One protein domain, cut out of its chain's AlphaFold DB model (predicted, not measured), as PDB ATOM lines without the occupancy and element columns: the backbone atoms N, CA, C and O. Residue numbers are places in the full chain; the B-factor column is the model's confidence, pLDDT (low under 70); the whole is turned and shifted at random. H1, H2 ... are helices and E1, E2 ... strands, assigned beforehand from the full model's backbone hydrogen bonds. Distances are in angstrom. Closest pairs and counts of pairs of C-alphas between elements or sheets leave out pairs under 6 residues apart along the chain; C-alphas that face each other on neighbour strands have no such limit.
ATOM      1  N   ASN A   2      76.431 155.511 100.974       47.88
ATOM      2  CA  ASN A   2      75.218 154.869 101.529       47.88
ATOM      3  C   ASN A   2      74.528 153.846 100.607       47.88
ATOM      4  O   ASN A   2      73.949 152.889 101.107       47.88
ATOM      5  N   ASN A   3      74.623 153.998  99.280       57.78
ATOM      6  CA  ASN A   3      73.875 153.145  98.342       57.78
ATOM      7  C   ASN A   3      74.280 151.658  98.398       57.78
ATOM      8  O   ASN A   3      73.430 150.797  98.203       57.78
ATOM      9  N   ASN A   4      75.544 151.352  98.725       67.19
ATOM     10  CA  ASN A   4      76.012 149.964  98.843       67.19
ATOM     11  C   ASN A   4      75.487 149.264 100.101       67.19
ATOM     12  O   ASN A   4      75.223 148.067 100.061       67.19
ATOM     13  N   ILE A   5      75.310 149.995 101.207       76.31
ATOM     14  CA  ILE A   5      74.808 149.418 102.461       76.31
ATOM     15  C   ILE A   5      73.304 149.162 102.343       76.31
ATOM     16  O   ILE A   5      72.846 148.074 102.673       76.31
ATOM     17  N   THR A   6      72.542 150.119 101.804       80.06
ATOM     18  CA  THR A   6      71.098 149.947 101.580       80.06
ATOM     19  C   THR A   6      70.799 148.780 100.636       80.06
ATOM     20  O   THR A   6      69.899 147.994 100.918       80.06
ATOM     21  N   GLY A   7      71.572 148.629  99.552       82.88
ATOM     22  CA  GLY A   7      71.423 147.504  98.623       82.88
ATOM     23  C   GLY A   7      71.715 146.148  99.273       82.88
ATOM     24  O   GLY A   7      70.951 145.204  99.091       82.88
ATOM     25  N   LEU A   8      72.767 146.069 100.094       83.94
ATOM     26  CA  LEU A   8      73.114 144.845 100.815       83.94
ATOM     27  C   LEU A   8      72.055 144.468 101.860       83.94
ATOM     28  O   LEU A   8      71.651 143.310 101.914       83.94
ATOM     29  N   CYS A   9      71.575 145.428 102.659       84.88
ATOM     30  CA  CYS A   9      70.506 145.173 103.629       84.88
ATOM     31  C   CYS A   9      69.231 144.687 102.932       84.88
ATOM     32  O   CYS A   9      68.664 143.679 103.336       84.88
ATOM     33  N   SER A  10      68.842 145.332 101.826       89.88
ATOM     34  CA  SER A  10      67.674 144.919 101.042       89.88
ATOM     35  C   SER A  10      67.798 143.488 100.505       89.88
ATOM     36  O   SER A  10      66.820 142.739 100.500       89.88
ATOM     37  N   LEU A  11      68.994 143.082 100.073       89.88
ATOM     38  CA  LEU A  11      69.253 141.716  99.626       89.88
ATOM     39  C   LEU A  11      69.152 140.709 100.782       89.88
ATOM     40  O   LEU A  11      68.518 139.668 100.627       89.88
ATOM     41  N   LEU A  12      69.724 141.031 101.945       88.19
ATOM     42  CA  LEU A  12      69.633 140.197 103.149       88.19
ATOM     43  C   LEU A  12      68.183 140.021 103.622       88.19
ATOM     44  O   LEU A  12      67.788 138.902 103.953       88.19
ATOM     45  N   ASP A  13      67.383 141.086 103.585       90.81
ATOM     46  CA  ASP A  13      65.959 141.032 103.932       90.81
ATOM     47  C   ASP A  13      65.203 140.082 102.996       90.81
ATOM     48  O   ASP A  13      64.493 139.188 103.452       90.81
ATOM     49  N   ARG A  14      65.435 140.178 101.681       93.38
ATOM     50  CA  ARG A  14      64.798 139.297 100.686       93.38
ATOM     51  C   ARG A  14      65.190 137.828 100.842       93.38
ATOM     52  O   ARG A  14      64.353 136.952 100.609       93.38
ATOM     53  N   ILE A  15      66.434 137.546 101.228       91.31
ATOM     54  CA  ILE A  15      66.886 136.183 101.553       91.31
ATOM     55  C   ILE A  15      66.147 135.673 102.788       91.31
ATOM     56  O   ILE A  15      65.595 134.575 102.751       91.31
ATOM     57  N   SER A  16      66.102 136.476 103.853       90.38
ATOM     58  CA  SER A  16      65.411 136.140 105.103       90.38
ATOM     59  C   SER A  16      63.925 135.866 104.872       90.38
ATOM     60  O   SER A  16      63.395 134.858 105.335       90.38
ATOM     61  N   ASP A  17      63.257 136.715 104.096       92.88
ATOM     62  CA  ASP A  17      61.839 136.561 103.785       92.88
ATOM     63  C   ASP A  17      61.576 135.332 102.911       92.88
ATOM     64  O   ASP A  17      60.635 134.586 103.175       92.88
ATOM     65  N   THR A  18      62.449 135.050 101.940       94.12
ATOM     66  CA  THR A  18      62.359 133.824 101.129       94.12
ATOM     67  C   THR A  18      62.557 132.575 101.991       94.12
ATOM     68  O   THR A  18      61.799 131.618 101.852       94.12
ATOM     69  N   ALA A  19      63.511 132.586 102.927       91.25
ATOM     70  CA  ALA A  19      63.731 131.478 103.858       91.25
ATOM     71  C   ALA A  19      62.500 131.218 104.742       91.25
ATOM     72  O   ALA A  19      62.071 130.071 104.882       91.25
ATOM     73  N   LYS A  20      61.889 132.277 105.292       92.50
ATOM     74  CA  LYS A  20      60.652 132.173 106.086       92.50
ATOM     75  C   LYS A  20      59.488 131.640 105.260       92.50
ATOM     76  O   LYS A  20      58.722 130.823 105.758       92.50
ATOM     77  N   GLU A  21      59.346 132.099 104.019       95.19
ATOM     78  CA  GLU A  21      58.272 131.653 103.132       95.19
ATOM     79  C   GLU A  21      58.406 130.163 102.797       95.19
ATOM     80  O   GLU A  21      57.409 129.444 102.826       95.19
ATOM     81  N   ILE A  22      59.629 129.681 102.557       94.25
ATOM     82  CA  ILE A  22      59.897 128.251 102.351       94.25
ATOM     83  C   ILE A  22      59.550 127.464 103.614       94.25
ATOM     84  O   ILE A  22      58.797 126.502 103.529       94.25
ATOM     85  N   ALA A  23      60.038 127.884 104.784       91.50
ATOM     86  CA  ALA A  23      59.741 127.197 106.039       91.50
ATOM     87  C   ALA A  23      58.229 127.135 106.322       91.50
ATOM     88  O   ALA A  23      57.712 126.098 106.735       91.50
ATOM     89  N   LEU A  24      57.502 128.226 106.058       93.94
ATOM     90  CA  LEU A  24      56.051 128.271 106.213       93.94
ATOM     91  C   LEU A  24      55.349 127.330 105.228       93.94
ATOM     92  O   LEU A  24      54.452 126.601 105.637       93.94
ATOM     93  N   PHE A  25      55.763 127.326 103.961       95.12
ATOM     94  CA  PHE A  25      55.220 126.430 102.943       95.12
ATOM     95  C   PHE A  25      55.411 124.960 103.327       95.12
ATOM     96  O   PHE A  25      54.447 124.200 103.312       95.12
ATOM     97  N   LEU A  26      56.621 124.573 103.742       93.19
ATOM     98  CA  LEU A  26      56.903 123.200 104.162       93.19
ATOM     99  C   LEU A  26      56.054 122.783 105.363       93.19
ATOM    100  O   LEU A  26      55.534 121.675 105.374       93.19
ATOM    101  N   LYS A  27      55.865 123.677 106.334       92.06
ATOM    102  CA  LYS A  27      55.063 123.402 107.529       92.06
ATOM    103  C   LYS A  27      53.563 123.331 107.257       92.06
ATOM    104  O   LYS A  27      52.874 122.494 107.824       92.06
ATOM    105  N   MET A  28      53.039 124.227 106.423       93.44
ATOM    106  CA  MET A  28      51.609 124.248 106.090       93.44
ATOM    107  C   MET A  28      51.189 123.030 105.270       93.44
ATOM    108  O   MET A  28      50.059 122.575 105.407       93.44
ATOM    109  N   GLU A  29      52.094 122.514 104.444       93.31
ATOM    110  CA  GLU A  29      51.872 121.326 103.620       93.31
ATOM    111  C   GLU A  29      52.403 120.035 104.272       93.31
ATOM    112  O   GLU A  29      52.439 118.994 103.622       93.31
ATOM    113  N   GLU A  30      52.822 120.107 105.542       90.44
ATOM    114  CA  GLU A  30      53.317 118.989 106.363       90.44
ATOM    115  C   GLU A  30      54.567 118.269 105.804       90.44
ATOM    116  O   GLU A  30      54.930 117.173 106.239       90.44
ATOM    117  N   TYR A  31      55.295 118.899 104.876       90.12
ATOM    118  CA  TYR A  31      56.565 118.391 104.346       90.12
ATOM    119  C   TYR A  31      57.714 118.477 105.351       90.12
ATOM    120  O   TYR A  31      58.679 117.726 105.226       90.12
ATOM    121  N   ASP A  32      57.618 119.357 106.350       82.31
ATOM    122  CA  ASP A  32      58.612 119.514 107.422       82.31
ATOM    123  C   ASP A  32      58.708 118.296 108.357       82.31
ATOM    124  O   ASP A  32      59.592 118.235 109.205       82.31
ATOM    125  N   THR A  33      57.827 117.310 108.182       84.88
ATOM    126  CA  THR A  33      57.867 116.017 108.881       84.88
ATOM    127  C   THR A  33      58.081 114.827 107.939       84.88
ATOM    128  O   THR A  33      58.159 113.682 108.390       84.88
ATOM    129  N   ASN A  34      58.204 115.079 106.631       85.31
ATOM    130  CA  ASN A  34      58.347 114.051 105.609       85.31
ATOM    131  C   ASN A  34      59.814 113.893 105.176       85.31
ATOM    132  O   ASN A  34      60.294 114.615 104.303       85.31
ATOM    133  N   TYR A  35      60.489 112.891 105.744       80.38
ATOM    134  CA  TYR A  35      61.904 112.585 105.492       80.38
ATOM    135  C   TYR A  35      62.228 112.186 104.042       80.38
ATOM    136  O   TYR A  35      63.382 112.290 103.628       80.38
ATOM    137  N   ASP A  36      61.240 111.756 103.247       83.44
ATOM    138  CA  ASP A  36      61.453 111.459 101.822       83.44
ATOM    139  C   ASP A  36      61.564 112.745 100.983       83.44
ATOM    140  O   ASP A  36      62.089 112.738  99.864       83.44
ATOM    141  N   ILE A  37      61.065 113.862 101.519       82.44
ATOM    142  CA  ILE A  37      60.976 115.150 100.833       82.44
ATOM    143  C   ILE A  37      61.967 116.157 101.422       82.44
ATOM    144  O   ILE A  37      62.726 116.769 100.666       82.44
ATOM    145  N   CYS A  38      61.985 116.315 102.741       82.25
ATOM    146  CA  CYS A  38      62.796 117.293 103.455       82.25
ATOM    147  C   CYS A  38      63.741 116.591 104.430       82.25
ATOM    148  O   CYS A  38      63.298 115.774 105.237       82.25
ATOM    149  N   ASP A  39      65.026 116.950 104.410       80.44
ATOM    150  CA  ASP A  39      65.902 116.647 105.540       80.44
ATOM    151  C   ASP A  39      65.528 117.576 106.703       80.44
ATOM    152  O   ASP A  39      65.812 118.774 106.683       80.44
ATOM    153  N   VAL A  40      64.793 117.043 107.678       72.12
ATOM    154  CA  VAL A  40      64.205 117.822 108.779       72.12
ATOM    155  C   VAL A  40      65.251 118.387 109.743       72.12
ATOM    156  O   VAL A  40      64.960 119.338 110.467       72.12
ATOM    157  N   ASP A  41      66.463 117.824 109.740       73.25
ATOM    158  CA  ASP A  41      67.571 118.258 110.595       73.25
ATOM    159  C   ASP A  41      68.467 119.302 109.903       73.25
ATOM    160  O   ASP A  41      69.355 119.888 110.531       73.25
ATOM    161  N   ALA A  42      68.248 119.555 108.611       74.12
ATOM    162  CA  ALA A  42      69.060 120.467 107.825       74.12
ATOM    163  C   ALA A  42      68.529 121.909 107.860       74.12
ATOM    164  O   ALA A  42      67.340 122.185 107.689       74.12
ATOM    165  N   GLU A  43      69.443 122.873 107.993       78.56
ATOM    166  CA  GLU A  43      69.120 124.268 107.703       78.56
ATOM    167  C   GLU A  43      68.863 124.442 106.201       78.56
ATOM    168  O   GLU A  43      69.739 124.229 105.365       78.56
ATOM    169  N   LEU A  44      67.649 124.875 105.856       80.44
ATOM    170  CA  LEU A  44      67.225 125.047 104.464       80.44
ATOM    171  C   LEU A  44      68.049 126.113 103.732       80.44
ATOM    172  O   LEU A  44      68.373 125.959 102.552       80.44
ATOM    173  N   ILE A  45      68.356 127.206 104.432       81.69
ATOM    174  CA  ILE A  45      69.149 128.317 103.920       81.69
ATOM    175  C   ILE A  45      70.121 128.764 105.008       81.69
ATOM    176  O   ILE A  45      69.702 129.269 106.049       81.69
ATOM    177  N   THR A  46      71.416 128.660 104.722       80.12
ATOM    178  CA  THR A  46      72.486 129.106 105.615       80.12
ATOM    179  C   THR A  46      73.262 130.246 104.971       80.12
ATOM    180  O   THR A  46      73.671 130.188 103.808       80.12
ATOM    181  N   PHE A  47      73.512 131.300 105.747       75.44
ATOM    182  CA  PHE A  47      74.371 132.401 105.332       75.44
ATOM    183  C   PHE A  47      75.766 132.210 105.927       75.44
ATOM    184  O   PHE A  47      75.971 132.354 107.133       75.44
ATOM    185  N   LYS A  48      76.742 131.859 105.090       73.81
ATOM    186  CA  LYS A  48      78.132 131.667 105.512       73.81
ATOM    187  C   LYS A  48      78.868 133.005 105.541       73.81
ATOM    188  O   LYS A  48      78.507 133.971 104.862       73.81
ATOM    189  N   SER A  49      79.954 133.047 106.318       64.44
ATOM    190  CA  SER A  49      80.901 134.167 106.285       64.44
ATOM    191  C   SER A  49      81.295 134.491 104.831       64.44
ATOM    192  O   SER A  49      81.401 133.576 104.017       64.44
ATOM    193  N   HIS A  50      81.550 135.766 104.517       66.06
ATOM    194  CA  HIS A  50      81.904 136.242 103.164       66.06
ATOM    195  C   HIS A  50      80.741 136.288 102.150       66.06
ATOM    196  O   HIS A  50      80.968 136.109 100.954       66.06
ATOM    197  N   LEU A  51      79.510 136.554 102.608       70.31
ATOM    198  CA  LEU A  51      78.324 136.695 101.745       70.31
ATOM    199  C   LEU A  51      78.101 135.464 100.850       70.31
ATOM    200  O   LEU A  51      77.826 135.581  99.660       70.31
ATOM    201  N   GLN A  52      78.275 134.265 101.399       76.75
ATOM    202  CA  GLN A  52      77.979 133.029 100.682       76.75
ATOM    203  C   GLN A  52      76.626 132.497 101.149       76.75
ATOM    204  O   GLN A  52      76.480 132.096 102.300       76.75
ATOM    205  N   LEU A  53      75.649 132.495 100.246       83.56
ATOM    206  CA  LEU A  53      74.363 131.844 100.460       83.56
ATOM    207  C   LEU A  53      74.489 130.371 100.092       83.56
ATOM    208  O   LEU A  53      74.838 130.048  98.958       83.56
ATOM    209  N   ASP A  54      74.209 129.498 101.051       87.00
ATOM    210  CA  ASP A  54      74.031 128.075 100.812       87.00
ATOM    211  C   ASP A  54      72.549 127.747 100.974       87.00
ATOM    212  O   ASP A  54      72.023 127.742 102.082       87.00
ATOM    213  N   ALA A  55      71.869 127.542  99.850       89.81
ATOM    214  CA  ALA A  55      70.464 127.146  99.804       89.81
ATOM    215  C   ALA A  55      70.302 125.780  99.119       89.81
ATOM    216  O   ALA A  55      69.292 125.507  98.466       89.81
ATOM    217  N   THR A  56      71.342 124.943  99.198       90.69
ATOM    218  CA  THR A  56      71.387 123.642  98.524       90.69
ATOM    219  C   THR A  56      70.240 122.751  98.978       90.69
ATOM    220  O   THR A  56      69.527 122.213  98.130       90.69
ATOM    221  N   GLU A  57      70.008 122.654 100.289       90.88
ATOM    222  CA  GLU A  57      68.929 121.814 100.801       90.88
ATOM    223  C   GLU A  57      67.553 122.373 100.445       90.88
ATOM    224  O   GLU A  57      66.726 121.635  99.917       90.88
ATOM    225  N   ALA A  58      67.322 123.684 100.596       92.12
ATOM    226  CA  ALA A  58      66.063 124.287 100.157       92.12
ATOM    227  C   ALA A  58      65.752 123.985  98.684       92.12
ATOM    228  O   ALA A  58      64.628 123.605  98.355       92.12
ATOM    229  N   LYS A  59      66.736 124.114  97.785       94.62
ATOM    230  CA  LYS A  59      66.540 123.796  96.363       94.62
ATOM    231  C   LYS A  59      66.231 122.318  96.143       94.62
ATOM    232  O   LYS A  59      65.310 122.013  95.389       94.62
ATOM    233  N   ASN A  60      66.950 121.414  96.805       93.88
ATOM    234  CA  ASN A  60      66.713 119.975  96.683       93.88
ATOM    235  C   ASN A  60      65.312 119.589  97.170       93.88
ATOM    236  O   ASN A  60      64.584 118.906  96.447       93.88
ATOM    237  N   THR A  61      64.907 120.076  98.342       94.38
ATOM    238  CA  THR A  61      63.573 119.850  98.912       94.38
ATOM    239  C   THR A  61      62.481 120.365  97.980       94.38
ATOM    240  O   THR A  61      61.569 119.622  97.619       94.38
ATOM    241  N   LEU A  62      62.598 121.602  97.487       96.19
ATOM    242  CA  LEU A  62      61.628 122.162  96.540       96.19
ATOM    243  C   LEU A  62      61.588 121.366  95.228       96.19
ATOM    244  O   LEU A  62      60.510 121.111  94.698       96.19
ATOM    245  N   GLN A  63      62.736 120.910  94.721       96.06
ATOM    246  CA  GLN A  63      62.811 120.082  93.517       96.06
ATOM    247  C   GLN A  63      62.130 118.717  93.698       96.06
ATOM    248  O   GLN A  63      61.472 118.241  92.764       96.06
ATOM    249  N   ARG A  64      62.249 118.101  94.882       94.94
ATOM    250  CA  ARG A  64      61.522 116.872  95.240       94.94
ATOM    251  C   ARG A  64      60.015 117.121  95.283       94.94
ATOM    252  O   ARG A  64      59.285 116.372  94.642       94.94
ATOM    253  N   ILE A  65      59.562 118.207  95.920       95.38
ATOM    254  CA  ILE A  65      58.135 118.588  95.971       95.38
ATOM    255  C   ILE A  65      57.573 118.798  94.565       95.38
ATOM    256  O   ILE A  65      56.509 118.278  94.249       95.38
ATOM    257  N   ILE A  66      58.297 119.504  93.687       96.31
ATOM    258  CA  ILE A  66      57.879 119.693  92.289       96.31
ATOM    259  C   ILE A  66      57.672 118.342  91.606       96.31
ATOM    260  O   ILE A  66      56.685 118.170  90.900       96.31
ATOM    261  N   GLY A  67      58.597 117.395  91.782       94.75
ATOM    262  CA  GLY A  67      58.490 116.062  91.189       94.75
ATOM    263  C   GLY A  67      57.328 115.248  91.756       94.75
ATOM    264  O   GLY A  67      56.607 114.612  90.989       94.75
ATOM    265  N   TYR A  68      57.144 115.304  93.074       93.31
ATOM    266  CA  TYR A  68      56.126 114.557  93.806       93.31
ATOM    267  C   TYR A  68      54.710 115.062  93.495       93.31
ATOM    268  O   TYR A  68      53.832 114.269  93.168       93.31
ATOM    269  N   GLU A  69      54.511 116.382  93.483       94.38
ATOM    270  CA  GLU A  69      53.180 116.991  93.387       94.38
ATOM    271  C   GLU A  69      52.744 117.382  91.974       94.38
ATOM    272  O   GLU A  69      51.616 117.828  91.773       94.38
ATOM    273  N   LYS A  70      53.603 117.217  90.958       92.06
ATOM    274  CA  LYS A  70      53.323 117.688  89.587       92.06
ATOM    275  C   LYS A  70      51.980 117.211  89.026       92.06
ATOM    276  O   LYS A  70      51.388 117.907  88.204       92.06
ATOM    277  N   MET A  71      51.556 116.006  89.408       92.94
ATOM    278  CA  MET A  71      50.356 115.352  88.880       92.94
ATOM    279  C   MET A  71      49.188 115.349  89.874       92.94
ATOM    280  O   MET A  71      48.043 115.367  89.432       92.94
ATOM    281  N   SER A  72      49.466 115.301  91.179       94.31
ATOM    282  CA  SER A  72      48.466 115.257  92.254       94.31
ATOM    283  C   SER A  72      47.973 116.648  92.638       94.31
ATOM    284  O   SER A  72      46.771 116.891  92.616       94.31
ATOM    285  N   GLU A  73      48.896 117.561  92.939       94.75
ATOM    286  CA  GLU A  73      48.612 118.896  93.472       94.75
ATOM    287  C   GLU A  73      49.438 119.956  92.717       94.75
ATOM    288  O   GLU A  73      50.417 120.510  93.235       94.75
ATOM    289  N   PRO A  74      49.070 120.276  91.461       94.44
ATOM    290  CA  PRO A  74      49.879 121.126  90.587       94.44
ATOM    291  C   PRO A  74      50.104 122.541  91.140       94.44
ATOM    292  O   PRO A  74      51.128 123.155  90.838       94.44
ATOM    293  N   GLU A  75      49.204 123.056  91.981       96.38
ATOM    294  CA  GLU A  75      49.391 124.346  92.656       96.38
ATOM    295  C   GLU A  75      50.529 124.297  93.692       96.38
ATOM    296  O   GLU A  75      51.324 125.236  93.771       96.38
ATOM    297  N   LYS A  76      50.693 123.180  94.419       95.75
ATOM    298  CA  LYS A  76      51.827 122.983  95.340       95.75
ATOM    299  C   LYS A  76      53.139 122.870  94.569       95.75
ATOM    300  O   LYS A  76      54.126 123.512  94.931       95.75
ATOM    301  N   ALA A  77      53.138 122.129  93.459       96.38
ATOM    302  CA  ALA A  77      54.298 122.031  92.573       96.38
ATOM    303  C   ALA A  77      54.682 123.398  91.980       96.38
ATOM    304  O   ALA A  77      55.862 123.750  91.927       96.38
ATOM    305  N   LYS A  78      53.694 124.204  91.577       97.56
ATOM    306  CA  LYS A  78      53.916 125.570  91.090       97.56
ATOM    307  C   LYS A  78      54.514 126.461  92.177       97.56
ATOM    308  O   LYS A  78      55.511 127.131  91.915       97.56
ATOM    309  N   LYS A  79      53.972 126.424  93.398       97.31
ATOM    310  CA  LYS A  79      54.514 127.188  94.528       97.31
ATOM    311  C   LYS A  79      55.964 126.806  94.829       97.31
ATOM    312  O   LYS A  79      56.807 127.686  95.005       97.31
ATOM    313  N   ALA A  80      56.272 125.510  94.818       96.94
ATOM    314  CA  ALA A  80      57.631 125.023  95.011       96.94
ATOM    315  C   ALA A  80      58.586 125.497  93.897       96.94
ATOM    316  O   ALA A  80      59.704 125.926  94.184       96.94
ATOM    317  N   ALA A  81      58.136 125.504  92.637       97.56
ATOM    318  CA  ALA A  81      58.908 126.019  91.505       97.56
ATOM    319  C   ALA A  81      59.177 127.531  91.600       97.56
ATOM    320  O   ALA A  81      60.290 127.975  91.310       97.56
ATOM    321  N   GLU A  82      58.196 128.321  92.044       98.06
ATOM    322  CA  GLU A  82      58.354 129.764  92.267       98.06
ATOM    323  C   GLU A  82      59.400 130.060  93.350       98.06
ATOM    324  O   GLU A  82      60.278 130.908  93.153       98.06
ATOM    325  N   LEU A  83      59.341 129.343  94.476       97.38
ATOM    326  CA  LEU A  83      60.318 129.471  95.561       97.38
ATOM    327  C   LEU A  83      61.716 129.033  95.107       97.38
ATOM    328  O   LEU A  83      62.692 129.738  95.364       97.38
ATOM    329  N   HIS A  84      61.811 127.929  94.361       96.62
ATOM    330  CA  HIS A  84      63.078 127.429  93.827       96.62
ATOM    331  C   HIS A  84      63.726 128.451  92.883       96.62
ATOM    332  O   HIS A  84      64.919 128.746  92.992       96.62
ATOM    333  N   TYR A  85      62.941 129.033  91.972       96.50
ATOM    334  CA  TYR A  85      63.412 130.088  91.076       96.50
ATOM    335  C   TYR A  85      63.896 131.318  91.853       96.50
ATOM    336  O   TYR A  85      64.965 131.851  91.561       96.50
ATOM    337  N   ARG A  86      63.151 131.744  92.881       95.94
ATOM    338  CA  ARG A  86      63.519 132.909  93.695       95.94
ATOM    339  C   ARG A  86      64.857 132.722  94.412       95.94
ATOM    340  O   ARG A  86      65.656 133.654  94.425       95.94
ATOM    341  N   ILE A  87      65.128 131.533  94.955       94.25
ATOM    342  CA  ILE A  87      66.438 131.212  95.543       94.25
ATOM    343  C   ILE A  87      67.547 131.353  94.497       94.25
ATOM    344  O   ILE A  87      68.558 131.996  94.769       94.25
ATOM    345  N   ALA A  88      67.353 130.794  93.299       93.06
ATOM    346  CA  ALA A  88      68.356 130.854  92.238       93.06
ATOM    347  C   ALA A  88      68.670 132.300  91.808       93.06
ATOM    348  O   ALA A  88      69.825 132.625  91.533       93.06
ATOM    349  N   GLU A  89      67.670 133.183  91.777       94.50
ATOM    350  CA  GLU A  89      67.885 134.610  91.510       94.50
ATOM    351  C   GLU A  89      68.664 135.293  92.646       94.50
ATOM    352  O   GLU A  89      69.631 136.005  92.378       94.50
ATOM    353  N   LEU A  90      68.329 135.012  93.910       92.19
ATOM    354  CA  LEU A  90      69.060 135.553  95.063       92.19
ATOM    355  C   LEU A  90      70.523 135.083  95.100       92.19
ATOM    356  O   LEU A  90      71.415 135.874  95.409       92.19
ATOM    357  N   GLU A  91      70.795 133.826  94.739       90.56
ATOM    358  CA  GLU A  91      72.159 133.305  94.599       90.56
ATOM    359  C   GLU A  91      72.943 134.043  93.506       90.56
ATOM    360  O   GLU A  91      74.119 134.363  93.701       90.56
ATOM    361  N   LYS A  92      72.318 134.340  92.357       90.25
ATOM    362  CA  LYS A  92      72.956 135.132  91.291       90.25
ATOM    363  C   LYS A  92      73.267 136.550  91.760       90.25
ATOM    364  O   LYS A  92      74.383 137.018  91.548       90.25
ATOM    365  N   GLU A  93      72.312 137.208  92.414       90.38
ATOM    366  CA  GLU A  93      72.482 138.567  92.935       90.38
ATOM    367  C   GLU A  93      73.632 138.637  93.946       90.38
ATOM    368  O   GLU A  93      74.536 139.455  93.791       90.38
ATOM    369  N   ILE A  94      73.681 137.723  94.916       86.94
ATOM    370  CA  ILE A  94      74.793 137.631  95.873       86.94
ATOM    371  C   ILE A  94      76.132 137.383  95.180       86.94
ATOM    372  O   ILE A  94      77.128 138.019  95.516       86.94
ATOM    373  N   ASN A  95      76.179 136.464  94.214       84.56
ATOM    374  CA  ASN A  95      77.422 136.152  93.514       84.56
ATOM    375  C   ASN A  95      77.913 137.309  92.635       84.56
ATOM    376  O   ASN A  95      79.111 137.392  92.394       84.56
ATOM    377  N   SER A  96      77.028 138.211  92.203       84.56
ATOM    378  CA  SER A  96      77.405 139.433  91.480       84.56
ATOM    379  C   SER A  96      78.016 140.526  92.367       84.56
ATOM    380  O   SER A  96      78.562 141.495  91.847       84.56
ATOM    381  N   LEU A  97      77.933 140.377  93.696       79.12
ATOM    382  CA  LEU A  97      78.583 141.268  94.662       79.12
ATOM    383  C   LEU A  97      80.029 140.854  94.989       79.12
ATOM    384  O   LEU A  97      80.690 141.558  95.755       79.12
ATOM    385  N   LYS A  98      80.491 139.713  94.463       68.12
ATOM    386  CA  LYS A  98      81.870 139.221  94.591       68.12
ATOM    387  C   LYS A  98      82.760 139.820  93.509       68.12
ATOM    388  O   LYS A  98      83.916 140.147  93.851       68.12
TER     389      LYS A  98
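What this domain is: This is residues 2 to 98 of the 98 residues of an uncharacterized protein of Lachnospiraceae bacterium (UniProt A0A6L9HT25). Three helices make an elongated body with H3 in the middle: H2 folds back into H3 as a closely packed helical hairpin, and the long H1 packs more loosely on another side of H3, with its residues 11 to 22. A tiny two-stranded hairpin, E1 and E2, sits beside H1 and the last part of H3, and a long loop, residues 29 to 45, leads to it from the end of H1. The printed part has 97 residues with three named helices and two named strands in the order H1, E1, E2, H2, H3; the sheet has the order E1 - E2 and is antiparallel, and the class is mostly helix. The whole is compact, with a radius of gyration of the C-alphas of 14.2 A, and spans 48 by 25 by 20 A.

Where its parts are: Find C-alpha 2 at (75.218, 154.869, 101.529); from there H1 runs over residues 2 to 28, 38.9 A from first to last C-alpha. Go on to C-alpha 46 at (72.486, 129.106, 105.615), where E1, residues 46 to 48, begins and covers 6.2 A. E2, residues 52 to 54, covers 6.3 A. Next comes H2, residues 56 to 69, 20.1 A long. H3, residues 74 to 95, is 31.5 A long and ends at C-alpha 95, (77.422, 136.152, 93.514).

How they stand to each other: Start at H3, which touches H2 at a shallow tilt of 21 degrees, opposite ways; their closest C-alphas, those of Ile 66 and Ala 77, are 4.3 A apart. H1 touches H3 with residues 11 to 22 alone, at a shallow tilt of 26 degrees, opposite ways; the closest C-alphas are those of Ile 15 and Leu 90, 6.9 A apart. H1 and H2 are close but not clearly touching, with the C-alphas of Ile 22 and Ala 58 closest at 7.7 A. Look next at the hairpin of E1 and E2, which are antiparallel at 153 degrees: N 46 and O 54 are 2.9 A apart and N 48 and O 52 are 2.8 A apart, both within hydrogen-bond range. The closest C-alphas of E2 and H3 are those of Leu 53 and Glu 91, 6.4 A apart. H1 and E1 are near each other, with 6 pairs of C-alphas within 10 A, while E1 and H3 are apart. In H1, H2 and H3 every O i to N i+4 pair is within hydrogen-bond range.

The domain as a whole: The two C-alphas farthest apart, those of Asn 2 and Ser 72, are 48.7 A from each other. The printed part has no cut and ends at residue 98, the chain's last. The link from H1 to E1, 17 residues, is long; those from E1 to E2, E2 to H2 and H2 to H3 are tight. The mean pLDDT of the printed part is 87.6; look for values under 70 at residues 2 to 4, 49 to 50 and 98.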